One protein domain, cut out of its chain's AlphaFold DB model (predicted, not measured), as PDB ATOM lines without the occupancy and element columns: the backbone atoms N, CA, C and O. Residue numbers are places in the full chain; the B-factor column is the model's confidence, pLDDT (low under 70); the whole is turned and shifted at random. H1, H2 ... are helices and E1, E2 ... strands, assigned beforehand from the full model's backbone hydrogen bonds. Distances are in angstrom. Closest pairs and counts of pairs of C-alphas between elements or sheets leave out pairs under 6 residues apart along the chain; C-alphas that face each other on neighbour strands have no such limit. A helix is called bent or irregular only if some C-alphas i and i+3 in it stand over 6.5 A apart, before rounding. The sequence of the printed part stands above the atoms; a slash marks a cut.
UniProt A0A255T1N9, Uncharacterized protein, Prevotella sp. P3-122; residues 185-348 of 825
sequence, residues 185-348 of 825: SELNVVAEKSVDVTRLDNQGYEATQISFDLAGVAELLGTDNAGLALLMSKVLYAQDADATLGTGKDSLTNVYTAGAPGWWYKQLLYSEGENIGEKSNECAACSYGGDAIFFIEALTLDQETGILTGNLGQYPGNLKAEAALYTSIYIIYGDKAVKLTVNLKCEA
ATOM      1  N   SER A 185     -13.393  -2.781 -18.071       94.88
ATOM      2  CA  SER A 185     -12.679  -2.043 -19.117       94.88
ATOM      3  C   SER A 185     -11.507  -2.796 -19.768       94.88
ATOM      4  O   SER A 185     -11.057  -2.407 -20.846       94.88
ATOM      5  N   GLU A 186     -11.015  -3.872 -19.145       97.19
ATOM      6  CA  GLU A 186      -9.858  -4.655 -19.602       97.19
ATOM      7  C   GLU A 186     -10.251  -6.051 -20.134       97.19
ATOM      8  O   GLU A 186      -9.380  -6.805 -20.576       97.19
ATOM      9  N   LEU A 187     -11.540  -6.421 -20.103       96.44
ATOM     10  CA  LEU A 187     -11.999  -7.743 -20.539       96.44
ATOM     11  C   LEU A 187     -11.878  -7.934 -22.054       96.44
ATOM     12  O   LEU A 187     -12.335  -7.121 -22.856       96.44
ATOM     13  N   ASN A 188     -11.366  -9.097 -22.452       96.88
ATOM     14  CA  ASN A 188     -11.438  -9.585 -23.825       96.88
ATOM     15  C   ASN A 188     -12.746 -10.367 -24.027       96.88
ATOM     16  O   ASN A 188     -12.806 -11.585 -23.835       96.88
ATOM     17  N   VAL A 189     -13.814  -9.644 -24.361       97.50
ATOM     18  CA  VAL A 189     -15.141 -10.227 -24.582       97.50
ATOM     19  C   VAL A 189     -15.180 -10.936 -25.939       97.50
ATOM     20  O   VAL A 189     -15.053 -10.305 -26.985       97.50
ATOM     21  N   VAL A 190     -15.358 -12.259 -25.923       97.44
ATOM     22  CA  VAL A 190     -15.385 -13.111 -27.125       97.44
ATOM     23  C   VAL A 190     -16.798 -13.437 -27.611       97.44
ATOM     24  O   VAL A 190     -16.960 -13.867 -28.752       97.44
ATOM     25  N   ALA A 191     -17.817 -13.233 -26.773       97.12
ATOM     26  CA  ALA A 191     -19.222 -13.345 -27.153       97.12
ATOM     27  C   ALA A 191     -20.121 -12.478 -26.259       97.12
ATOM     28  O   ALA A 191     -19.832 -12.282 -25.077       97.12
ATOM     29  N   GLU A 192     -21.238 -12.019 -26.823       97.94
ATOM     30  CA  GLU A 192     -22.295 -11.309 -26.103       97.94
ATOM     31  C   GLU A 192     -23.649 -11.966 -26.376       97.94
ATOM     32  O   GLU A 192     -23.951 -12.353 -27.510       97.94
ATOM     33  N   LYS A 193     -24.466 -12.104 -25.334       97.62
ATOM     34  CA  LYS A 193     -25.836 -12.621 -25.408       97.62
ATOM     35  C   LYS A 193     -26.745 -11.744 -24.561       97.62
ATOM     36  O   LYS A 193     -26.291 -11.128 -23.602       97.62
ATOM     37  N   SER A 194     -28.027 -11.707 -24.901       97.62
ATOM     38  CA  SER A 194     -29.021 -11.002 -24.099       97.62
ATOM     39  C   SER A 194     -30.325 -11.779 -23.998       97.62
ATOM     40  O   SER A 194     -30.610 -12.623 -24.850       97.62
ATOM     41  N   VAL A 195     -31.084 -11.498 -22.945       97.81
ATOM     42  CA  VAL A 195     -32.448 -11.987 -22.739       97.81
ATOM     43  C   VAL A 195     -33.317 -10.833 -22.249       97.81
ATOM     44  O   VAL A 195     -32.889 -10.046 -21.401       97.81
ATOM     45  N   ASP A 196     -34.527 -10.742 -22.790       97.56
ATOM     46  CA  ASP A 196     -35.536  -9.778 -22.366       97.56
ATOM     47  C   ASP A 196     -36.533 -10.473 -21.438       97.56
ATOM     48  O   ASP A 196     -37.071 -11.534 -21.761       97.56
ATOM     49  N   VAL A 197     -36.788  -9.869 -20.283       96.44
ATOM     50  CA  VAL A 197     -37.685 -10.402 -19.256       96.44
ATOM     51  C   VAL A 197     -38.685  -9.322 -18.887       96.44
ATOM     52  O   VAL A 197     -38.307  -8.180 -18.628       96.44
ATOM     53  N   THR A 198     -39.967  -9.678 -18.857       94.81
ATOM     54  CA  THR A 198     -41.032  -8.792 -18.371       94.81
ATOM     55  C   THR A 198     -41.562  -9.317 -17.046       94.81
ATOM     56  O   THR A 198     -41.829 -10.513 -16.917       94.81
ATOM     57  N   ARG A 199     -41.700  -8.420 -16.072       91.81
ATOM     58  CA  ARG A 199     -42.318  -8.670 -14.766       91.81
ATOM     59  C   ARG A 199     -43.383  -7.627 -14.469       91.81
ATOM     60  O   ARG A 199     -43.434  -6.590 -15.129       91.81
ATOM     61  N   LEU A 200     -44.221  -7.915 -13.485       89.38
ATOM     62  CA  LEU A 200     -45.231  -6.996 -12.980       89.38
ATOM     63  C   LEU A 200     -44.754  -6.346 -11.674       89.38
ATOM     64  O   LEU A 200     -44.038  -6.952 -10.876       89.38
ATOM     65  N   ASP A 201     -45.153  -5.104 -11.435       84.44
ATOM     66  CA  ASP A 201     -44.744  -4.317 -10.262       84.44
ATOM     67  C   ASP A 201     -45.248  -4.865  -8.915       84.44
ATOM     68  O   ASP A 201     -44.707  -4.530  -7.859       84.44
ATOM     69  N   ASN A 202     -46.241  -5.751  -8.949       77.12
ATOM     70  CA  ASN A 202     -46.803  -6.420  -7.783       77.12
ATOM     71  C   ASN A 202     -46.148  -7.753  -7.420       77.12
ATOM     72  O   ASN A 202     -46.446  -8.323  -6.371       77.12
ATOM     73  N   GLN A 203     -45.291  -8.260  -8.301       80.88
ATOM     74  CA  GLN A 203     -44.609  -9.521  -8.096       80.88
ATOM     75  C   GLN A 203     -43.571  -9.411  -6.967       80.88
ATOM     76  O   GLN A 203     -43.050  -8.333  -6.663       80.88
ATOM     77  N   GLY A 204     -43.268 -10.532  -6.325       85.50
ATOM     78  CA  GLY A 204     -42.290 -10.657  -5.254       85.50
ATOM     79  C   GLY A 204     -41.197 -11.666  -5.592       85.50
ATOM     80  O   GLY A 204     -40.590 -11.626  -6.668       85.50
ATOM     81  N   TYR A 205     -40.930 -12.562  -4.641       87.50
ATOM     82  CA  TYR A 205     -39.842 -13.538  -4.709       87.50
ATOM     83  C   TYR A 205     -40.081 -14.683  -5.698       87.50
ATOM     84  O   TYR A 205     -39.147 -15.421  -6.001       87.50
ATOM     85  N   GLU A 206     -41.294 -14.850  -6.223       86.56
ATOM     86  CA  GLU A 206     -41.566 -15.820  -7.275       86.56
ATOM     87  C   GLU A 206     -40.692 -15.538  -8.502       86.56
ATOM     88  O   GLU A 206     -40.630 -14.417  -9.017       86.56
ATOM     89  N   ALA A 207     -39.971 -16.555  -8.964       85.56
ATOM     90  CA  ALA A 207     -38.974 -16.384 -10.003       85.56
ATOM     91  C   ALA A 207     -39.534 -16.681 -11.398       85.56
ATOM     92  O   ALA A 207     -40.209 -17.682 -11.630       85.56
ATOM     93  N   THR A 208     -39.184 -15.825 -12.351       92.88
ATOM     94  CA  THR A 208     -39.295 -16.093 -13.782       92.88
ATOM     95  C   THR A 208     -38.013 -16.787 -14.225       92.88
ATOM     96  O   THR A 208     -36.922 -16.258 -14.006       92.88
ATOM     97  N   GLN A 209     -38.118 -17.953 -14.861       96.19
ATOM     98  CA  GLN A 209     -36.942 -18.602 -15.434       96.19
ATOM     99  C   GLN A 209     -36.381 -17.750 -16.582       96.19
ATOM    100  O   GLN A 209     -37.116 -17.327 -17.476       96.19
ATOM    101  N   ILE A 210     -35.071 -17.523 -16.566       97.12
ATOM    102  CA  ILE A 210     -34.318 -16.914 -17.662       97.12
ATOM    103  C   ILE A 210     -33.421 -17.964 -18.304       97.12
ATOM    104  O   ILE A 210     -32.941 -18.874 -17.627       97.12
ATOM    105  N   SER A 211     -33.171 -17.833 -19.604       97.25
ATOM    106  CA  SER A 211     -32.324 -18.768 -20.344       97.25
ATOM    107  C   SER A 211     -31.455 -18.054 -21.370       97.25
ATOM    108  O   SER A 211     -31.953 -17.227 -22.136       97.25
ATOM    109  N   PHE A 212     -30.184 -18.435 -21.444       97.56
ATOM    110  CA  PHE A 212     -29.261 -18.041 -22.501       97.56
ATOM    111  C   PHE A 212     -28.856 -19.266 -23.317       97.56
ATOM    112  O   PHE A 212     -28.349 -20.244 -22.770       97.56
ATOM    113  N   ASP A 213     -29.018 -19.186 -24.637       95.62
ATOM    114  CA  ASP A 213     -28.432 -20.160 -25.557       95.62
ATOM    115  C   ASP A 213     -26.932 -19.873 -25.729       95.62
ATOM    116  O   ASP A 213     -26.524 -18.910 -26.407       95.62
ATOM    117  N   LEU A 214     -26.121 -20.719 -25.087       94.62
ATOM    118  CA  LEU A 214     -24.664 -20.672 -25.112       94.62
ATOM    119  C   LEU A 214     -24.059 -21.701 -26.081       94.62
ATOM    120  O   LEU A 214     -22.874 -22.023 -25.965       94.62
ATOM    121  N   ALA A 215     -24.810 -22.188 -27.074       87.00
ATOM    122  CA  ALA A 215     -24.263 -23.065 -28.105       87.00
ATOM    123  C   ALA A 215     -22.994 -22.463 -28.750       87.00
ATOM    124  O   ALA A 215     -22.978 -21.314 -29.205       87.00
ATOM    125  N   GLY A 216     -21.907 -23.243 -28.755       87.81
ATOM    126  CA  GLY A 216     -20.589 -22.848 -29.277       87.81
ATOM    127  C   GLY A 216     -19.771 -21.907 -28.378       87.81
ATOM    128  O   GLY A 216     -18.612 -21.630 -28.684       87.81
ATOM    129  N   VAL A 217     -20.315 -21.426 -27.255       93.94
ATOM    130  CA  VAL A 217     -19.599 -20.512 -26.346       93.94
ATOM    131  C   VAL A 217     -18.440 -21.210 -25.637       93.94
ATOM    132  O   VAL A 217     -17.367 -20.620 -25.505       93.94
ATOM    133  N   ALA A 218     -18.615 -22.468 -25.224       92.94
ATOM    134  CA  ALA A 218     -17.545 -23.234 -24.591       92.94
ATOM    135  C   ALA A 218     -16.303 -23.341 -25.494       92.94
ATOM    136  O   ALA A 218     -15.186 -23.091 -25.036       92.94
ATOM    137  N   GLU A 219     -16.496 -23.580 -26.796       93.06
ATOM    138  CA  GLU A 219     -15.403 -23.635 -27.774       93.06
ATOM    139  C   GLU A 219     -14.667 -22.291 -27.881       93.06
ATOM    140  O   GLU A 219     -13.434 -22.255 -27.912       93.06
ATOM    141  N   LEU A 220     -15.405 -21.171 -27.877       95.06
ATOM    142  CA  LEU A 220     -14.812 -19.830 -27.883       95.06
ATOM    143  C   LEU A 220     -13.962 -19.584 -26.636       95.06
ATOM    144  O   LEU A 220     -12.873 -19.017 -26.754       95.06
ATOM    145  N   LEU A 221     -14.406 -20.058 -25.470       94.25
ATOM    146  CA  LEU A 221     -13.650 -20.010 -24.214       94.25
ATOM    147  C   LEU A 221     -12.471 -21.002 -24.183       94.25
ATOM    148  O   LEU A 221     -11.555 -20.835 -23.382       94.25
ATOM    149  N   GLY A 222     -12.415 -21.964 -25.109       91.62
ATOM    150  CA  GLY A 222     -11.357 -22.975 -25.192       91.62
ATOM    151  C   GLY A 222     -11.601 -24.201 -24.308       91.62
ATOM    152  O   GLY A 222     -10.640 -24.811 -23.843       91.62
ATOM    153  N   THR A 223     -12.866 -24.542 -24.064       91.88
ATOM    154  CA  THR A 223     -13.319 -25.708 -23.290       91.88
ATOM    155  C   THR A 223     -14.500 -26.395 -24.004       91.88
ATOM    156  O   THR A 223     -14.845 -26.025 -25.126       91.88
ATOM    157  N   ASP A 224     -15.115 -27.399 -23.385       90.31
ATOM    158  CA  ASP A 224     -16.392 -27.988 -23.806       90.31
ATOM    159  C   ASP A 224     -17.512 -27.674 -22.794       90.31
ATOM    160  O   ASP A 224     -17.261 -27.134 -21.711       90.31
ATOM    161  N   ASN A 225     -18.768 -27.954 -23.160       90.31
ATOM    162  CA  ASN A 225     -19.921 -27.642 -22.309       90.31
ATOM    163  C   ASN A 225     -19.871 -28.380 -20.964       90.31
ATOM    164  O   ASN A 225     -20.236 -27.795 -19.950       90.31
ATOM    165  N   ALA A 226     -19.394 -29.629 -20.939       87.12
ATOM    166  CA  ALA A 226     -19.298 -30.424 -19.717       87.12
ATOM    167  C   ALA A 226     -18.271 -29.834 -18.736       87.12
ATOM    168  O   ALA A 226     -18.571 -29.627 -17.561       87.12
ATOM    169  N   GLY A 227     -17.078 -29.486 -19.220       88.69
ATOM    170  CA  GLY A 227     -16.039 -28.837 -18.427       88.69
ATOM    171  C   GLY A 227     -16.441 -27.439 -17.966       88.69
ATOM    172  O   GLY A 227     -16.146 -27.056 -16.835       88.69
ATOM    173  N   LEU A 228     -17.147 -26.683 -18.812       91.31
ATOM    174  CA  LEU A 228     -17.666 -25.366 -18.456       91.31
ATOM    175  C   LEU A 228     -18.769 -25.462 -17.387       91.31
ATOM    176  O   LEU A 228     -18.717 -24.726 -16.404       91.31
ATOM    177  N   ALA A 229     -19.716 -26.397 -17.532       90.88
ATOM    178  CA  ALA A 229     -20.826 -26.598 -16.599       90.88
ATOM    179  C   ALA A 229     -20.343 -26.908 -15.173       90.88
ATOM    180  O   ALA A 229     -20.815 -26.286 -14.223       90.88
ATOM    181  N   LEU A 230     -19.323 -27.766 -15.032       85.75
ATOM    182  CA  LEU A 230     -18.683 -28.087 -13.744       85.75
ATOM    183  C   LEU A 230     -18.065 -26.871 -13.034       85.75
ATOM    184  O   LEU A 230     -17.784 -26.930 -11.837       85.75
ATOM    185  N   LEU A 231     -17.800 -25.789 -13.767       90.31
ATOM    186  CA  LEU A 231     -17.069 -24.624 -13.280       90.31
ATOM    187  C   LEU A 231     -17.931 -23.371 -13.133       90.31
ATOM    188  O   LEU A 231     -17.388 -22.359 -12.695       90.31
ATOM    189  N   MET A 232     -19.235 -23.407 -13.447       91.00
ATOM    190  CA  MET A 232     -20.118 -22.225 -13.422       91.00
ATOM    191  C   MET A 232     -19.999 -21.405 -12.139       91.00
ATOM    192  O   MET A 232     -19.767 -20.199 -12.202       91.00
ATOM    193  N   SER A 233     -20.031 -22.057 -10.978       87.88
ATOM    194  CA  SER A 233     -19.896 -21.390  -9.677       87.88
ATOM    195  C   SER A 233     -18.532 -20.725  -9.440       87.88
ATOM    196  O   SER A 233     -18.400 -19.911  -8.528       87.88
ATOM    197  N   LYS A 234     -17.512 -21.029 -10.249       90.38
ATOM    198  CA  LYS A 234     -16.165 -20.444 -10.166       90.38
ATOM    199  C   LYS A 234     -15.897 -19.381 -11.235       90.38
ATOM    200  O   LYS A 234     -14.989 -18.578 -11.045       90.38
ATOM    201  N   VAL A 235     -16.640 -19.392 -12.344       95.00
ATOM    202  CA  VAL A 235     -16.362 -18.551 -13.527       95.00
ATOM    203  C   VAL A 235     -17.429 -17.495 -13.805       95.00
ATOM    204  O   VAL A 235     -17.255 -16.708 -14.734       95.00
ATOM    205  N   LEU A 236     -18.520 -17.468 -13.036       97.19
ATOM    206  CA  LEU A 236     -19.556 -16.444 -13.129       97.19
ATOM    207  C   LEU A 236     -19.202 -15.219 -12.281       97.19
ATOM    208  O   LEU A 236     -18.805 -15.324 -11.121       97.19
ATOM    209  N   TYR A 237     -19.399 -14.046 -12.871       98.00
ATOM    210  CA  TYR A 237     -19.125 -12.758 -12.254       98.00
ATOM    211  C   TYR A 237     -20.237 -11.746 -12.547       98.00
ATOM    212  O   TYR A 237     -20.854 -11.780 -13.610       98.00
ATOM    213  N   ALA A 238     -20.436 -10.783 -11.651       97.81
ATOM    214  CA  ALA A 238     -21.304  -9.625 -11.861       97.81
ATOM    215  C   ALA A 238     -20.552  -8.323 -11.561       97.81
ATOM    216  O   ALA A 238     -19.545  -8.327 -10.850       97.81
ATOM    217  N   GLN A 239     -21.018  -7.201 -12.111       97.25
ATOM    218  CA  GLN A 239     -20.489  -5.887 -11.737       97.25
ATOM    219  C   GLN A 239     -20.805  -5.598 -10.274       97.25
ATOM    220  O   GLN A 239     -21.943  -5.770  -9.852       97.25
ATOM    221  N   ASP A 240     -19.807  -5.147  -9.518       93.25
ATOM    222  CA  ASP A 240     -19.972  -4.779  -8.113       93.25
ATOM    223  C   ASP A 240     -20.437  -3.319  -7.980       93.25
ATOM    224  O   ASP A 240     -19.902  -2.420  -8.643       93.25
ATOM    225  N   ALA A 241     -21.426  -3.065  -7.125       93.06
ATOM    226  CA  ALA A 241     -21.870  -1.710  -6.821       93.06
ATOM    227  C   ALA A 241     -20.925  -1.036  -5.809       93.06
ATOM    228  O   ALA A 241     -20.481  -1.626  -4.822       93.06
ATOM    229  N   ASP A 242     -20.626   0.246  -6.008       90.75
ATOM    230  CA  ASP A 242     -19.952   1.051  -4.997       90.75
ATOM    231  C   ASP A 242     -20.931   1.397  -3.873       90.75
ATOM    232  O   ASP A 242     -21.833   2.215  -4.038       90.75
ATOM    233  N   ALA A 243     -20.751   0.773  -2.709       83.00
ATOM    234  CA  ALA A 243     -21.613   0.992  -1.550       83.00
ATOM    235  C   ALA A 243     -21.574   2.438  -1.014       83.00
ATOM    236  O   ALA A 243     -22.506   2.849  -0.330       83.00
ATOM    237  N   THR A 244     -20.521   3.205  -1.312       85.19
ATOM    238  CA  THR A 244     -20.368   4.593  -0.847       85.19
ATOM    239  C   THR A 244     -20.967   5.581  -1.840       85.19
ATOM    240  O   THR A 244     -21.619   6.541  -1.438       85.19
ATOM    241  N   LEU A 245     -20.729   5.363  -3.134       86.00
ATOM    242  CA  LEU A 245     -21.106   6.298  -4.197       86.00
ATOM    243  C   LEU A 245     -22.426   5.941  -4.888       86.00
ATOM    244  O   LEU A 245     -23.013   6.791  -5.549       86.00
ATOM    245  N   GLY A 246     -22.895   4.697  -4.769       88.44
ATOM    246  CA  GLY A 246     -24.073   4.196  -5.482       88.44
ATOM    247  C   GLY A 246     -23.854   3.978  -6.985       88.44
ATOM    248  O   GLY A 246     -24.814   3.713  -7.701       88.44
ATOM    249  N   THR A 247     -22.620   4.093  -7.476       93.69
ATOM    250  CA  THR A 247     -22.232   3.922  -8.887       93.69
ATOM    251  C   THR A 247     -21.688   2.514  -9.150       93.69
ATOM    252  O   THR A 247     -21.281   1.820  -8.223       93.69
ATOM    253  N   GLY A 248     -21.631   2.079 -10.409       92.25
ATOM    254  CA  GLY A 248     -20.997   0.804 -10.769       92.25
ATOM    255  C   GLY A 248     -19.474   0.893 -10.694       92.25
ATOM    256  O   GLY A 248     -18.889   1.870 -11.165       92.25
ATOM    257  N   LYS A 249     -18.810  -0.113 -10.114       93.12
ATOM    258  CA  LYS A 249     -17.344  -0.204 -10.148       93.12
ATOM    259  C   LYS A 249     -16.876  -0.722 -11.506       93.12
ATOM    260  O   LYS A 249     -17.558  -1.528 -12.138       93.12
ATOM    261  N   ASP A 250     -15.661  -0.357 -11.910       93.75
ATOM    262  CA  ASP A 250     -14.947  -1.007 -13.023       93.75
ATOM    263  C   ASP A 250     -14.338  -2.358 -12.593       93.75
ATOM    264  O   ASP A 250     -13.249  -2.737 -13.008       93.75
ATOM    265  N   SER A 251     -14.996  -3.081 -11.689       94.06
ATOM    266  CA  SER A 251     -14.529  -4.360 -11.161       94.06
ATOM    267  C   SER A 251     -15.685  -5.334 -11.036       94.06
ATOM    268  O   SER A 251     -16.781  -4.968 -10.604       94.06
ATOM    269  N   LEU A 252     -15.405  -6.584 -11.372       97.00
ATOM    270  CA  LEU A 252     -16.326  -7.697 -11.268       97.00
ATOM    271  C   LEU A 252     -16.104  -8.498  -9.978       97.00
ATOM    272  O   LEU A 252     -14.980  -8.610  -9.487       97.00
ATOM    273  N   THR A 253     -17.178  -9.089  -9.460       95.31
ATOM    274  CA  THR A 253     -17.187  -9.941  -8.265       95.31
ATOM    275  C   THR A 253     -17.781 -11.313  -8.571       95.31
ATOM    276  O   THR A 253     -18.747 -11.414  -9.325       95.31
ATOM    277  N   ASN A 254     -17.216 -12.366  -7.973       94.81
ATOM    278  CA  ASN A 254     -17.785 -13.719  -7.933       94.81
ATOM    279  C   ASN A 254     -18.367 -14.064  -6.548       94.81
ATOM    280  O   ASN A 254     -18.600 -15.231  -6.240       94.81
ATOM    281  N   VAL A 255     -18.568 -13.061  -5.687       94.81
ATOM    282  CA  VAL A 255     -19.212 -13.236  -4.380       94.81
ATOM    283  C   VAL A 255     -20.720 -13.215  -4.578       94.81
ATOM    284  O   VAL A 255     -21.281 -12.157  -4.852       94.81
ATOM    285  N   TYR A 256     -21.360 -14.375  -4.455       95.88
ATOM    286  CA  TYR A 256     -22.804 -14.519  -4.616       95.88
ATOM    287  C   TYR A 256     -23.562 -13.921  -3.431       95.88
ATOM    288  O   TYR A 256     -23.210 -14.156  -2.276       95.88
ATOM    289  N   THR A 257     -24.598 -13.134  -3.721       95.50
ATOM    290  CA  THR A 257     -25.439 -12.490  -2.699       95.50
ATOM    291  C   THR A 257     -26.878 -13.002  -2.687       95.50
ATOM    292  O   THR A 257     -27.587 -12.737  -1.718       95.50
ATOM    293  N   ALA A 258     -27.292 -13.749  -3.714       94.94
ATOM    294  CA  ALA A 258     -28.546 -14.508  -3.779       94.94
ATOM    295  C   ALA A 258     -28.243 -16.024  -3.831       94.94
ATOM    296  O   ALA A 258     -27.109 -16.423  -3.555       94.94
ATOM    297  N   GLY A 259     -29.219 -16.873  -4.170       90.75
ATOM    298  CA  GLY A 259     -29.025 -18.318  -4.319       90.75
ATOM    299  C   GLY A 259     -27.846 -18.651  -5.240       90.75
ATOM    300  O   GLY A 259     -27.826 -18.308  -6.423       90.75
ATOM    301  N   ALA A 260     -26.813 -19.292  -4.693       88.81
ATOM    302  CA  ALA A 260     -25.573 -19.493  -5.425       88.81
ATOM    303  C   ALA A 260     -25.757 -20.486  -6.595       88.81
ATOM    304  O   ALA A 260     -26.363 -21.540  -6.402       88.81
ATOM    305  N   PRO A 261     -25.195 -20.205  -7.785       93.94
ATOM    306  CA  PRO A 261     -24.560 -18.944  -8.183       93.94
ATOM    307  C   PRO A 261     -25.597 -17.857  -8.545       93.94
ATOM    308  O   PRO A 261     -26.474 -18.081  -9.383       93.94
ATOM    309  N   GLY A 262     -25.477 -16.667  -7.935       96.56
ATOM    310  CA  GLY A 262     -26.452 -15.582  -8.088       96.56
ATOM    311  C   GLY A 262     -26.191 -14.304  -7.283       96.56
ATOM    312  O   GLY A 262     -25.417 -14.300  -6.325       96.56
ATOM    313  N   TRP A 263     -26.875 -13.214  -7.638       97.88
ATOM    314  CA  TRP A 263     -26.773 -11.913  -6.966       97.88
ATOM    315  C   TRP A 263     -28.121 -11.206  -6.826       97.88
ATOM    316  O   TRP A 263     -28.989 -11.309  -7.693       97.88
ATOM    317  N   TRP A 264     -28.247 -10.416  -5.760       97.69
ATOM    318  CA  TRP A 264     -29.182  -9.291  -5.705       97.69
ATOM    319  C   TRP A 264     -28.611  -8.105  -6.467       97.69
ATOM    320  O   TRP A 264     -27.403  -7.880  -6.444       97.69
ATOM    321  N   TYR A 265     -29.482  -7.319  -7.089       97.69
ATOM    322  CA  TYR A 265     -29.116  -6.161  -7.891       97.69
ATOM    323  C   TYR A 265     -29.808  -4.899  -7.388       97.69
ATOM    324  O   TYR A 265     -31.015  -4.898  -7.134       97.69
ATOM    325  N   LYS A 266     -29.052  -3.800  -7.312       95.56
ATOM    326  CA  LYS A 266     -29.582  -2.448  -7.092       95.56
ATOM    327  C   LYS A 266     -29.376  -1.583  -8.325       95.56
ATOM    328  O   LYS A 266     -28.408  -1.766  -9.064       95.56
ATOM    329  N   GLN A 267     -30.258  -0.606  -8.503       95.38
ATOM    330  CA  GLN A 267     -30.103   0.425  -9.524       95.38
ATOM    331  C   GLN A 267     -28.922   1.339  -9.183       95.38
ATOM    332  O   GLN A 267     -28.763   1.761  -8.033       95.38
ATOM    333  N   LEU A 268     -28.099   1.629 -10.186       95.62
ATOM    334  CA  LEU A 268     -26.926   2.483 -10.054       95.62
ATOM    335  C   LEU A 268     -27.260   3.959 -10.262       95.62
ATOM    336  O   LEU A 268     -28.297   4.316 -10.820       95.62
ATOM    337  N   LEU A 269     -26.328   4.821  -9.866       94.81
ATOM    338  CA  LEU A 269     -26.278   6.221 -10.272       94.81
ATOM    339  C   LEU A 269     -25.320   6.408 -11.454       94.81
ATOM    340  O   LEU A 269     -24.305   5.711 -11.548       94.81
ATOM    341  N   TYR A 270     -25.598   7.376 -12.330       90.62
ATOM    342  CA  TYR A 270     -24.618   7.818 -13.326       90.62
ATOM    343  C   TYR A 270     -23.382   8.392 -12.622       90.62
ATOM    344  O   TYR A 270     -23.489   9.314 -11.810       90.62
ATOM    345  N   SER A 271     -22.206   7.852 -12.940       84.81
ATOM    346  CA  SER A 271     -20.919   8.284 -12.378       84.81
ATOM    347  C   SER A 271     -20.300   9.470 -13.119       84.81
ATOM    348  O   SER A 271     -19.480  10.186 -12.548       84.81
ATOM    349  N   GLU A 272     -20.689   9.691 -14.374       83.19
ATOM    350  CA  GLU A 272     -20.149  10.724 -15.260       83.19
ATOM    351  C   GLU A 272     -21.241  11.252 -16.210       83.19
ATOM    352  O   GLU A 272     -22.284  10.623 -16.398       83.19
ATOM    353  N   GLY A 273     -20.993  12.404 -16.840       86.12
ATOM    354  CA  GLY A 273     -21.907  13.019 -17.809       86.12
ATOM    355  C   GLY A 273     -22.897  14.019 -17.202       86.12
ATOM    356  O   GLY A 273     -22.747  14.458 -16.064       86.12
ATOM    357  N   GLU A 274     -23.893  14.422 -17.998       86.12
ATOM    358  CA  GLU A 274     -24.862  15.470 -17.627       86.12
ATOM    359  C   GLU A 274     -25.841  15.036 -16.520       86.12
ATOM    360  O   GLU A 274     -26.323  15.890 -15.784       86.12
ATOM    361  N   ASN A 275     -26.059  13.726 -16.349       88.56
ATOM    362  CA  ASN A 275     -27.003  13.145 -15.382       88.56
ATOM    363  C   ASN A 275     -26.311  12.619 -14.108       88.56
ATOM    364  O   ASN A 275     -26.832  11.728 -13.442       88.56
ATOM    365  N   ILE A 276     -25.097  13.090 -13.795       89.56
ATOM    366  CA  ILE A 276     -24.309  12.583 -12.662       89.56
ATOM    367  C   ILE A 276     -25.112  12.607 -11.349       89.56
ATOM    368  O   ILE A 276     -25.701  13.621 -10.975       89.56
ATOM    369  N   GLY A 277     -25.122  11.479 -10.636       88.12
ATOM    370  CA  GLY A 277     -25.889  11.305  -9.398       88.12
ATOM    371  C   GLY A 277     -27.380  10.997  -9.589       88.12
ATOM    372  O   GLY A 277     -28.057  10.712  -8.602       88.12
ATOM    373  N   GLU A 278     -27.901  11.005 -10.818       91.75
ATOM    374  CA  GLU A 278     -29.249  10.522 -11.128       91.75
ATOM    375  C   GLU A 278     -29.266   9.000 -11.316       91.75
ATOM    376  O   GLU A 278     -28.246   8.383 -11.634       91.75
ATOM    377  N   LYS A 279     -30.441   8.385 -11.131       92.00
ATOM    378  CA  LYS A 279     -30.642   6.942 -11.315       92.00
ATOM    379  C   LYS A 279     -30.420   6.544 -12.779       92.00
ATOM    380  O   LYS A 279     -31.077   7.064 -13.675       92.00
ATOM    381  N   SER A 280     -29.518   5.593 -12.995       93.38
ATOM    382  CA  SER A 280     -29.257   4.937 -14.277       93.38
ATOM    383  C   SER A 280     -30.234   3.781 -14.507       93.38
ATOM    384  O   SER A 280     -30.834   3.267 -13.568       93.38
ATOM    385  N   ASN A 281     -30.369   3.320 -15.749       94.81
ATOM    386  CA  ASN A 281     -31.061   2.061 -16.049       94.81
ATOM    387  C   ASN A 281     -30.195   0.828 -15.731       94.81
ATOM    388  O   ASN A 281     -30.697  -0.294 -15.683       94.81
ATOM    389  N   GLU A 282     -28.896   1.021 -15.514       96.38
ATOM    390  CA  GLU A 282     -27.970  -0.052 -15.168       96.38
ATOM    391  C   GLU A 282     -28.105  -0.466 -13.702       96.38
ATOM    392  O   GLU A 282     -28.241   0.368 -12.802       96.38
ATOM    393  N   CYS A 283     -28.026  -1.770 -13.466       97.12
ATOM    394  CA  CYS A 283     -28.036  -2.372 -12.144       97.12
ATOM    395  C   CYS A 283     -26.786  -3.230 -11.929       97.12
ATOM    396  O   CYS A 283     -26.328  -3.923 -12.839       97.12
ATOM    397  N   ALA A 284     -26.277  -3.233 -10.700       97.19
ATOM    398  CA  ALA A 284     -25.095  -3.995 -10.297       97.19
ATOM    399  C   ALA A 284     -25.350  -4.771  -9.003       97.19
ATOM    400  O   ALA A 284     -26.288  -4.468  -8.260       97.19
ATOM    401  N   ALA A 285     -24.511  -5.777  -8.765       97.31
ATOM    402  CA  ALA A 285     -24.611  -6.668  -7.626       97.31
ATOM    403  C   ALA A 285     -24.520  -5.893  -6.303       97.31
ATOM    404  O   ALA A 285     -23.687  -4.999  -6.132       97.31
ATOM    405  N   CYS A 286     -25.380  -6.253  -5.358       94.62
ATOM    406  CA  CYS A 286     -25.419  -5.720  -4.005       94.62
ATOM    407  C   CYS A 286     -25.802  -6.812  -3.000       94.62
ATOM    408  O   CYS A 286     -26.140  -7.935  -3.373       94.62
ATOM    409  N   SER A 287     -25.759  -6.492  -1.709       92.88
ATOM    410  CA  SER A 287     -26.304  -7.358  -0.659       92.88
ATOM    411  C   SER A 287     -27.836  -7.326  -0.643       92.88
ATOM    412  O   SER A 287     -28.449  -6.360  -1.100       92.88
ATOM    413  N   TYR A 288     -28.448  -8.360  -0.062       92.31
ATOM    414  CA  TYR A 288     -29.870  -8.358   0.272       92.31
ATOM    415  C   TYR A 288     -30.205  -7.204   1.232       92.31
ATOM    416  O   TYR A 288     -29.511  -7.002   2.231       92.31
ATOM    417  N   GLY A 289     -31.263  -6.448   0.940       87.69
ATOM    418  CA  GLY A 289     -31.701  -5.320   1.762       87.69
ATOM    419  C   GLY A 289     -32.648  -4.379   1.024       87.69
ATOM    420  O   GLY A 289     -32.985  -4.612  -0.133       87.69
ATOM    421  N   GLY A 290     -33.051  -3.290   1.687       81.94
ATOM    422  CA  GLY A 290     -34.074  -2.361   1.180       81.94
ATOM    423  C   GLY A 290     -33.733  -1.638  -0.130       81.94
ATOM    424  O   GLY A 290     -34.636  -1.116  -0.772       81.94
ATOM    425  N   ASP A 291     -32.466  -1.638  -0.547       86.81
ATOM    426  CA  ASP A 291     -32.000  -1.062  -1.819       86.81
ATOM    427  C   ASP A 291     -32.033  -2.055  -2.995       86.81
ATOM    428  O   ASP A 291     -31.863  -1.651  -4.148       86.81
ATOM    429  N   ALA A 292     -32.180  -3.355  -2.720       93.56
ATOM    430  CA  ALA A 292     -32.193  -4.386  -3.750       93.56
ATOM    431  C   ALA A 292     -33.518  -4.338  -4.519       93.56
ATOM    432  O   ALA A 292     -34.582  -4.198  -3.927       93.56
ATOM    433  N   ILE A 293     -33.469  -4.452  -5.842       95.19
ATOM    434  CA  ILE A 293     -34.651  -4.353  -6.707       95.19
ATOM    435  C   ILE A 293     -35.055  -5.729  -7.213       95.19
ATOM    436  O   ILE A 293     -36.222  -6.102  -7.131       95.19
ATOM    437  N   PHE A 294     -34.093  -6.493  -7.723       96.81
ATOM    438  CA  PHE A 294     -34.316  -7.835  -8.245       96.81
ATOM    439  C   PHE A 294     -33.118  -8.736  -7.978       96.81
ATOM    440  O   PHE A 294     -32.054  -8.255  -7.591       96.81
ATOM    441  N   PHE A 295     -33.292 -10.038  -8.164       97.75
ATOM    442  CA  PHE A 295     -32.210 -11.011  -8.072       97.75
ATOM    443  C   PHE A 295     -32.171 -11.889  -9.312       97.75
ATOM    444  O   PHE A 295     -33.186 -12.073  -9.981       97.75
ATOM    445  N   ILE A 296     -30.988 -12.423  -9.602       98.25
ATOM    446  CA  ILE A 296     -30.795 -13.520 -10.548       98.25
ATOM    447  C   ILE A 296     -29.982 -14.586  -9.829       98.25
ATOM    448  O   ILE A 296     -28.903 -14.282  -9.321       98.25
ATOM    449  N   GLU A 297     -30.485 -15.813  -9.785       97.19
ATOM    450  CA  GLU A 297     -29.891 -16.878  -8.981       97.19
ATOM    451  C   GLU A 297     -29.992 -18.268  -9.606       97.19
ATOM    452  O   GLU A 297     -30.635 -18.451 -10.643       97.19
ATOM    453  N   ALA A 298     -29.335 -19.240  -8.965       94.94
ATOM    454  CA  ALA A 298     -29.312 -20.644  -9.374       94.94
ATOM    455  C   ALA A 298     -28.871 -20.852 -10.839       94.94
ATOM    456  O   ALA A 298     -29.394 -21.717 -11.549       94.94
ATOM    457  N   LEU A 299     -27.908 -20.049 -11.307       96.56
ATOM    458  CA  LEU A 299     -27.424 -20.106 -12.687       96.56
ATOM    459  C   LEU A 299     -26.722 -21.443 -12.974       96.56
ATOM    460  O   LEU A 299     -25.635 -21.713 -12.469       96.56
ATOM    461  N   THR A 300     -27.327 -22.268 -13.822       94.44
ATOM    462  CA  THR A 300     -26.858 -23.628 -14.117       94.44
ATOM    463  C   THR A 300     -26.785 -23.847 -15.619       94.44
ATOM    464  O   THR A 300     -27.717 -23.504 -16.345       94.44
ATOM    465  N   LEU A 301     -25.661 -24.389 -16.092       95.06
ATOM    466  CA  LEU A 301     -25.451 -24.727 -17.499       95.06
ATOM    467  C   LEU A 301     -25.751 -26.207 -17.714       95.06
ATOM    468  O   LEU A 301     -25.091 -27.067 -17.133       95.06
ATOM    469  N   ASP A 302     -26.703 -26.498 -18.591       93.00
ATOM    470  CA  ASP A 302     -26.928 -27.850 -19.079       93.00
ATOM    471  C   ASP A 302     -25.800 -28.239 -20.049       93.00
ATOM    472  O   ASP A 302     -25.599 -27.617 -21.098       93.00
ATOM    473  N   GLN A 303     -25.041 -29.272 -19.682       90.06
ATOM    474  CA  GLN A 303     -23.897 -29.750 -20.456       90.06
ATOM    475  C   GLN A 303     -24.279 -30.354 -21.817       90.06
ATOM    476  O   GLN A 303     -23.463 -30.320 -22.742       90.06
ATOM    477  N   GLU A 304     -25.487 -30.902 -21.958       88.56
ATOM    478  CA  GLU A 304     -25.954 -31.546 -23.189       88.56
ATOM    479  C   GLU A 304     -26.508 -30.516 -24.168       88.56
ATOM    480  O   GLU A 304     -26.179 -30.543 -25.356       88.56
ATOM    481  N   THR A 305     -27.326 -29.584 -23.671       90.50
ATOM    482  CA  THR A 305     -28.003 -28.593 -24.522       90.50
ATOM    483  C   THR A 305     -27.199 -27.308 -24.711       90.50
ATOM    484  O   THR A 305     -27.397 -26.608 -25.703       90.50
ATOM    485  N   GLY A 306     -26.272 -26.992 -23.801       92.81
ATOM    486  CA  GLY A 306     -25.543 -25.722 -23.800       92.81
ATOM    487  C   GLY A 306     -26.409 -24.525 -23.403       92.81
ATOM    488  O   GLY A 306     -26.061 -23.387 -23.720       92.81
ATOM    489  N   ILE A 307     -27.541 -24.759 -22.739       96.56
ATOM    490  CA  ILE A 307     -28.439 -23.705 -22.266       96.56
ATOM    491  C   ILE A 307     -28.084 -23.369 -20.817       96.56
ATOM    492  O   ILE A 307     -28.095 -24.238 -19.946       96.56
ATOM    493  N   LEU A 308     -27.774 -22.097 -20.554       97.50
ATOM    494  CA  LEU A 308     -27.636 -21.576 -19.195       97.50
ATOM    495  C   LEU A 308     -28.999 -21.086 -18.719       97.50
ATOM    496  O   LEU A 308     -29.542 -20.152 -19.307       97.50
ATOM    497  N   THR A 309     -29.526 -21.669 -17.650       97.62
ATOM    498  CA  THR A 309     -30.783 -21.240 -17.024       97.62
ATOM    499  C   THR A 309     -30.540 -20.607 -15.666       97.62
ATOM    500  O   THR A 309     -29.610 -21.001 -14.972       97.62
ATOM    501  N   GLY A 310     -31.394 -19.673 -15.260       96.75
ATOM    502  CA  GLY A 310     -31.415 -19.118 -13.908       96.75
ATOM    503  C   GLY A 310     -32.804 -18.620 -13.530       96.75
ATOM    504  O   GLY A 310     -33.723 -18.629 -14.346       96.75
ATOM    505  N   ASN A 311     -32.938 -18.159 -12.295       97.06
ATOM    506  CA  ASN A 311     -34.185 -17.679 -11.718       97.06
ATOM    507  C   ASN A 311     -34.097 -16.173 -11.486       97.06
ATOM    508  O   ASN A 311     -33.188 -15.722 -10.796       97.06
ATOM    509  N   LEU A 312     -35.030 -15.403 -12.051       97.56
ATOM    510  CA  LEU A 312     -35.132 -13.960 -11.844       97.56
ATOM    511  C   LEU A 312     -36.392 -13.631 -11.045       97.56
ATOM    512  O   LEU A 312     -37.494 -13.771 -11.570       97.56
ATOM    513  N   GLY A 313     -36.241 -13.158  -9.810       95.06
ATOM    514  CA  GLY A 313     -37.341 -12.636  -8.986       95.06
ATOM    515  C   GLY A 313     -37.108 -11.183  -8.570       95.06
ATOM    516  O   GLY A 313     -36.093 -10.588  -8.940       95.06
ATOM    517  N   GLN A 314     -38.033 -10.588  -7.809       92.56
ATOM    518  CA  GLN A 314     -37.915  -9.193  -7.369       92.56
ATOM    519  C   GLN A 314     -38.101  -8.999  -5.865       92.56
ATOM    520  O   GLN A 314     -38.811  -9.752  -5.206       92.56
ATOM    521  N   TYR A 315     -37.459  -7.967  -5.314       89.69
ATOM    522  CA  TYR A 315     -37.728  -7.548  -3.943       89.69
ATOM    523  C   TYR A 315     -39.124  -6.900  -3.908       89.69
ATOM    524  O   TYR A 315     -39.352  -5.945  -4.665       89.69
ATOM    525  N   PRO A 316     -40.063  -7.389  -3.075       84.38
ATOM    526  CA  PRO A 316     -41.444  -6.914  -3.092       84.38
ATOM    527  C   PRO A 316     -41.544  -5.392  -2.954       84.38
ATOM    528  O   PRO A 316     -41.020  -4.799  -2.012       84.38
ATOM    529  N   GLY A 317     -42.216  -4.755  -3.912       80.00
ATOM    530  CA  GLY A 317     -42.479  -3.317  -3.905       80.00
ATOM    531  C   GLY A 317     -41.322  -2.410  -4.341       80.00
ATOM    532  O   GLY A 317     -41.546  -1.201  -4.444       80.00
ATOM    533  N   ASN A 318     -40.126  -2.926  -4.643       88.81
ATOM    534  CA  ASN A 318     -38.983  -2.091  -5.042       88.81
ATOM    535  C   ASN A 318     -38.884  -1.863  -6.557       88.81
ATOM    536  O   ASN A 318     -38.500  -0.772  -6.987       88.81
ATOM    537  N   LEU A 319     -39.256  -2.855  -7.370       89.50
ATOM    538  CA  LEU A 319     -39.386  -2.693  -8.818       89.50
ATOM    539  C   LEU A 319     -40.715  -1.991  -9.127       89.50
ATOM    540  O   LEU A 319     -41.774  -2.451  -8.716       89.50
ATOM    541  N   LYS A 320     -40.669  -0.852  -9.824       87.62
ATOM    542  CA  LYS A 320     -41.854  -0.033 -10.129       87.62
ATOM    543  C   LYS A 320     -42.285  -0.201 -11.580       87.62
ATOM    544  O   LYS A 320     -41.431  -0.438 -12.433       87.62
ATOM    545  N   ALA A 321     -43.581  -0.046 -11.850       86.75
ATOM    546  CA  ALA A 321     -44.119  -0.047 -13.206       86.75
ATOM    547  C   ALA A 321     -43.363   0.931 -14.118       86.75
ATOM    548  O   ALA A 321     -42.850   1.955 -13.664       86.75
ATOM    549  N   GLU A 322     -43.296   0.591 -15.405       89.31
ATOM    550  CA  GLU A 322     -42.582   1.323 -16.459       89.31
ATOM    551  C   GLU A 322     -41.048   1.309 -16.336       89.31
ATOM    552  O   GLU A 322     -40.361   1.807 -17.231       89.31
ATOM    553  N   ALA A 323     -40.482   0.704 -15.284       92.75
ATOM    554  CA  ALA A 323     -39.038   0.553 -15.168       92.75
ATOM    555  C   ALA A 323     -38.478  -0.291 -16.327       92.75
ATOM    556  O   ALA A 323     -38.977  -1.376 -16.633       92.75
ATOM    557  N   ALA A 324     -37.405   0.203 -16.942       96.12
ATOM    558  CA  ALA A 324     -36.635  -0.488 -17.969       96.12
ATOM    559  C   ALA A 324     -35.172  -0.540 -17.518       96.12
ATOM    560  O   ALA A 324     -34.405   0.399 -17.732       96.12
ATOM    561  N   LEU A 325     -34.820  -1.619 -16.827       97.44
ATOM    562  CA  LEU A 325     -33.522  -1.817 -16.195       97.44
ATOM    563  C   LEU A 325     -32.712  -2.868 -16.953       97.44
ATOM    564  O   LEU A 325     -33.269  -3.696 -17.670       97.44
ATOM    565  N   TYR A 326     -31.398  -2.880 -16.768       97.81
ATOM    566  CA  TYR A 326     -30.569  -3.985 -17.235       97.81
ATOM    567  C   TYR A 326     -29.430  -4.290 -16.268       97.81
ATOM    568  O   TYR A 326     -28.974  -3.428 -15.517       97.81
ATOM    569  N   THR A 327     -28.932  -5.520 -16.315       98.00
ATOM    570  CA  THR A 327     -27.662  -5.896 -15.688       98.00
ATOM    571  C   THR A 327     -26.871  -6.833 -16.592       98.00
ATOM    572  O   THR A 327     -27.396  -7.349 -17.580       98.00
ATOM    573  N   SER A 328     -25.588  -7.027 -16.292       97.69
ATOM    574  CA  SER A 328     -24.719  -7.950 -17.019       97.69
ATOM    575  C   SER A 328     -24.059  -8.952 -16.078       97.69
ATOM    576  O   SER A 328     -23.487  -8.582 -15.053       97.69
ATOM    577  N   ILE A 329     -24.104 -10.216 -16.484       98.12
ATOM    578  CA  ILE A 329     -23.366 -11.336 -15.906       98.12
ATOM    579  C   ILE A 329     -22.233 -11.680 -16.875       98.12
ATOM    580  O   ILE A 329     -22.405 -11.627 -18.091       98.12
ATOM    581  N   TYR A 330     -21.068 -12.027 -16.352       98.12
ATOM    582  CA  TYR A 330     -19.885 -12.354 -17.133       98.12
ATOM    583  C   TYR A 330     -19.434 -13.780 -16.832       98.12
ATOM    584  O   TYR A 330     -19.290 -14.146 -15.671       98.12
ATOM    585  N   ILE A 331     -19.168 -14.569 -17.872       97.94
ATOM    586  CA  ILE A 331     -18.415 -15.824 -17.751       97.94
ATOM    587  C   ILE A 331     -16.961 -15.493 -18.073       97.94
ATOM    588  O   ILE A 331     -16.676 -15.146 -19.218       97.94
ATOM    589  N   ILE A 332     -16.051 -15.579 -17.101       97.19
ATOM    590  CA  ILE A 332     -14.621 -15.308 -17.310       97.19
ATOM    591  C   ILE A 332     -13.833 -16.611 -17.212       97.19
ATOM    592  O   ILE A 332     -13.838 -17.275 -16.179       97.19
ATOM    593  N   TYR A 333     -13.128 -16.961 -18.286       95.81
ATOM    594  CA  TYR A 333     -12.345 -18.189 -18.388       95.81
ATOM    595  C   TYR A 333     -10.944 -17.848 -18.901       95.81
ATOM    596  O   TYR A 333     -10.723 -17.678 -20.102       95.81
ATOM    597  N   GLY A 334      -9.990 -17.694 -17.977       95.12
ATOM    598  CA  GLY A 334      -8.626 -17.282 -18.309       95.12
ATOM    599  C   GLY A 334      -8.563 -15.853 -18.857       95.12
ATOM    600  O   GLY A 334      -8.844 -14.889 -18.150       95.12
ATOM    601  N   ASP A 335      -8.166 -15.707 -20.119       95.94
ATOM    602  CA  ASP A 335      -8.024 -14.426 -20.818       95.94
ATOM    603  C   ASP A 335      -9.240 -14.051 -21.681       95.94
ATOM    604  O   ASP A 335      -9.160 -13.102 -22.461       95.94
ATOM    605  N   LYS A 336     -10.350 -14.791 -21.583       97.44
ATOM    606  CA  LYS A 336     -11.568 -14.576 -22.376       97.44
ATOM    607  C   LYS A 336     -12.782 -14.388 -21.481       97.44
ATOM    608  O   LYS A 336     -12.895 -15.020 -20.431       97.44
ATOM    609  N   ALA A 337     -13.715 -13.561 -21.937       97.62
ATOM    610  CA  ALA A 337     -14.973 -13.310 -21.251       97.62
ATOM    611  C   ALA A 337     -16.178 -13.430 -22.191       97.62
ATOM    612  O   ALA A 337     -16.088 -13.144 -23.384       97.62
ATOM    613  N   VAL A 338     -17.326 -13.811 -21.648       98.12
ATOM    614  CA  VAL A 338     -18.627 -13.759 -22.327       98.12
ATOM    615  C   VAL A 338     -19.526 -12.851 -21.515       98.12
ATOM    616  O   VAL A 338     -19.621 -13.031 -20.304       98.12
ATOM    617  N   LYS A 339     -20.183 -11.892 -22.164       98.25
ATOM    618  CA  LYS A 339     -21.121 -10.973 -21.515       98.25
ATOM    619  C   LYS A 339     -22.557 -11.426 -21.766       98.25
ATOM    620  O   LYS A 339     -22.970 -11.601 -22.909       98.25
ATOM    621  N   LEU A 340     -23.316 -11.596 -20.694       98.38
ATOM    622  CA  LEU A 340     -24.717 -11.992 -20.697       98.38
ATOM    623  C   LEU A 340     -25.541 -10.843 -20.121       98.38
ATOM    624  O   LEU A 340     -25.451 -10.550 -18.932       98.38
ATOM    625  N   THR A 341     -26.323 -10.165 -20.951       98.50
ATOM    626  CA  THR A 341     -27.146  -9.029 -20.526       98.50
ATOM    627  C   THR A 341     -28.582  -9.469 -20.269       98.50
ATOM    628  O   THR A 341     -29.213 -10.093 -21.117       98.50
ATOM    629  N   VAL A 342     -29.117  -9.120 -19.104       98.44
ATOM    630  CA  VAL A 342     -30.536  -9.291 -18.788       98.44
ATOM    631  C   VAL A 342     -31.197  -7.927 -18.859       98.44
ATOM    632  O   VAL A 342     -30.855  -7.050 -18.068       98.44
ATOM    633  N   ASN A 343     -32.130  -7.758 -19.792       98.06
ATOM    634  CA  ASN A 343     -32.971  -6.571 -19.881       98.06
ATOM    635  C   ASN A 343     -34.287  -6.857 -19.153       98.06
ATOM    636  O   ASN A 343     -35.040  -7.749 -19.542       98.06
ATOM    637  N   LEU A 344     -34.563  -6.109 -18.090       97.56
ATOM    638  CA  LEU A 344     -35.751  -6.246 -17.261       97.56
ATOM    639  C   LEU A 344     -36.715  -5.091 -17.531       97.56
ATOM    640  O   LEU A 344     -36.414  -3.930 -17.247       97.56
ATOM    641  N   LYS A 345     -37.904  -5.424 -18.024       96.62
ATOM    642  CA  LYS A 345     -39.038  -4.509 -18.113       96.62
ATOM    643  C   LYS A 345     -40.019  -4.800 -16.980       96.62
ATOM    644  O   LYS A 345     -40.389  -5.953 -16.770       96.62
ATOM    645  N   CYS A 346     -40.466  -3.760 -16.291       93.25
ATOM    646  CA  CYS A 346     -41.564  -3.845 -15.342       93.25
ATOM    647  C   CYS A 346     -42.816  -3.194 -15.928       93.25
ATOM    648  O   CYS A 346     -42.788  -2.039 -16.356       93.25
ATOM    649  N   GLU A 347     -43.918  -3.926 -15.952       91.38
ATOM    650  CA  GLU A 347     -45.233  -3.423 -16.331       91.38
ATOM    651  C   GLU A 347     -46.099  -3.263 -15.082       91.38
ATOM    652  O   GLU A 347     -45.899  -3.947 -14.079       91.38
ATOM    653  N   ALA A 348     -47.053  -2.333 -15.122       82.69
ATOM    654  CA  ALA A 348     -48.062  -2.276 -14.076       82.69
ATOM    655  C   ALA A 348     -48.846  -3.589 -14.097       82.69
ATOM    656  O   ALA A 348     -49.293  -4.025 -15.165       82.69
TER     657      ALA A 348
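This is residues 185 to 348 of the 825 residues of an uncharacterized protein of Prevotella sp. P3-122 (UniProt A0A255T1N9). Two strongly twisted sheets of five strands wrap round to make a flattened, barrel-like shell that is not fully closed: E1 and E2 come together as edges at one seam, and the bent strand E6 packs on E9 and E3 at the other. Three short helices, H1, H2 and H3, cluster at one end of this shell, with H3 reaching both sheets, while the hairpin of E3 and E4 extends one sheet past E9. The printed part has 164 residues with ten named strands and three named helices, in the order E1 E2 H1 H2 H3 E3 E4 E5 E6 E7 E8 E9 E10, and its class is mostly strand. One sheet runs E1 E10 E9 E3 E4 and is mixed; the other runs E2 E8 E7 E5 E6, is antiparallel throughout and is curled like part of a barrel. The whole is compact, with a radius of gyration of the C-alphas of 15.5 A and spans of 41 by 33 by 22 A.

E1, residues 189 to 200, is an edge strand, parallel to E10, residues 336 to 347, at 16 degrees; N 195 and O 341 are 3.0 A apart, within hydrogen-bond range. E2, residues 208 to 213, is an edge strand of the other sheet; its closest C-alphas to E1 are those of Phe 212 and Val 195, 6.8 A apart. E2 is antiparallel to E8, residues 307 to 314, with N 210 and O 310 at 2.8 A. H1, residues 217 to 221, is on the sheet of E1 and E10, over E10, at a height over the sheet of 8.4 A. H2, residues 225 to 229, is close to H1 but not clearly touching it, with C-alphas 218 and 225 at 5.5 A, and only grazes the sheet of E2 and E8. H3, residues 232 to 235, only grazes both sheets. E3, residues 236 to 241, and E4, residues 248 to 253, form a hairpin, with N 253 and O 238 at 2.8 A. E3 is also antiparallel to E9, residues 324 to 333, with N 237 and O 330 at 2.8 A. E5, residues 263 to 269, and E6, residues 279 to 286, form a hairpin, with N 268 and O 282 at 2.9 A. E6 bends by 87 degrees at residue 282; its closest C-alphas to E9 are those of Asn 281 and Leu 325, 4.6 A apart, and to E3 those of Ala 285 and Asp 240, 5.0 A apart. E7, residues 294 to 301, pairs with E5 through N 265 and O 294, 2.8 A, and forms a hairpin with E8 through N 311 and O 297, 2.8 A. E9 and E10 form a hairpin, with N 329 and O 340 at 2.8 A. In H1 and H2 every O i to N i+4 pair is within hydrogen-bond range; H3 is too short for such a pair.

E1 begins at C-alpha 189, (-15.141, -10.227, -24.582), and is 32.4 A long. E2 measures 16.5 A and E3 16.2 A; H1, H2, H3 and E4 are shorter. E5 measures 18.4 A, and E6, which begins at C-alpha 279, (-30.642, 6.942, -11.315), measures 15.5 A. E7 is 21.2 A long, E8 22.9 A and E9 30.1 A. E10 is 36.0 A long and ends at C-alpha 347, (-45.233, -3.423, -16.331).

The two C-alphas farthest apart are those of Glu 274 and Glu 304, 47.4 A. The printed part has no cut, and no link is long. The mean pLDDT of the printed part is 93.1, and no printed residue is under 70.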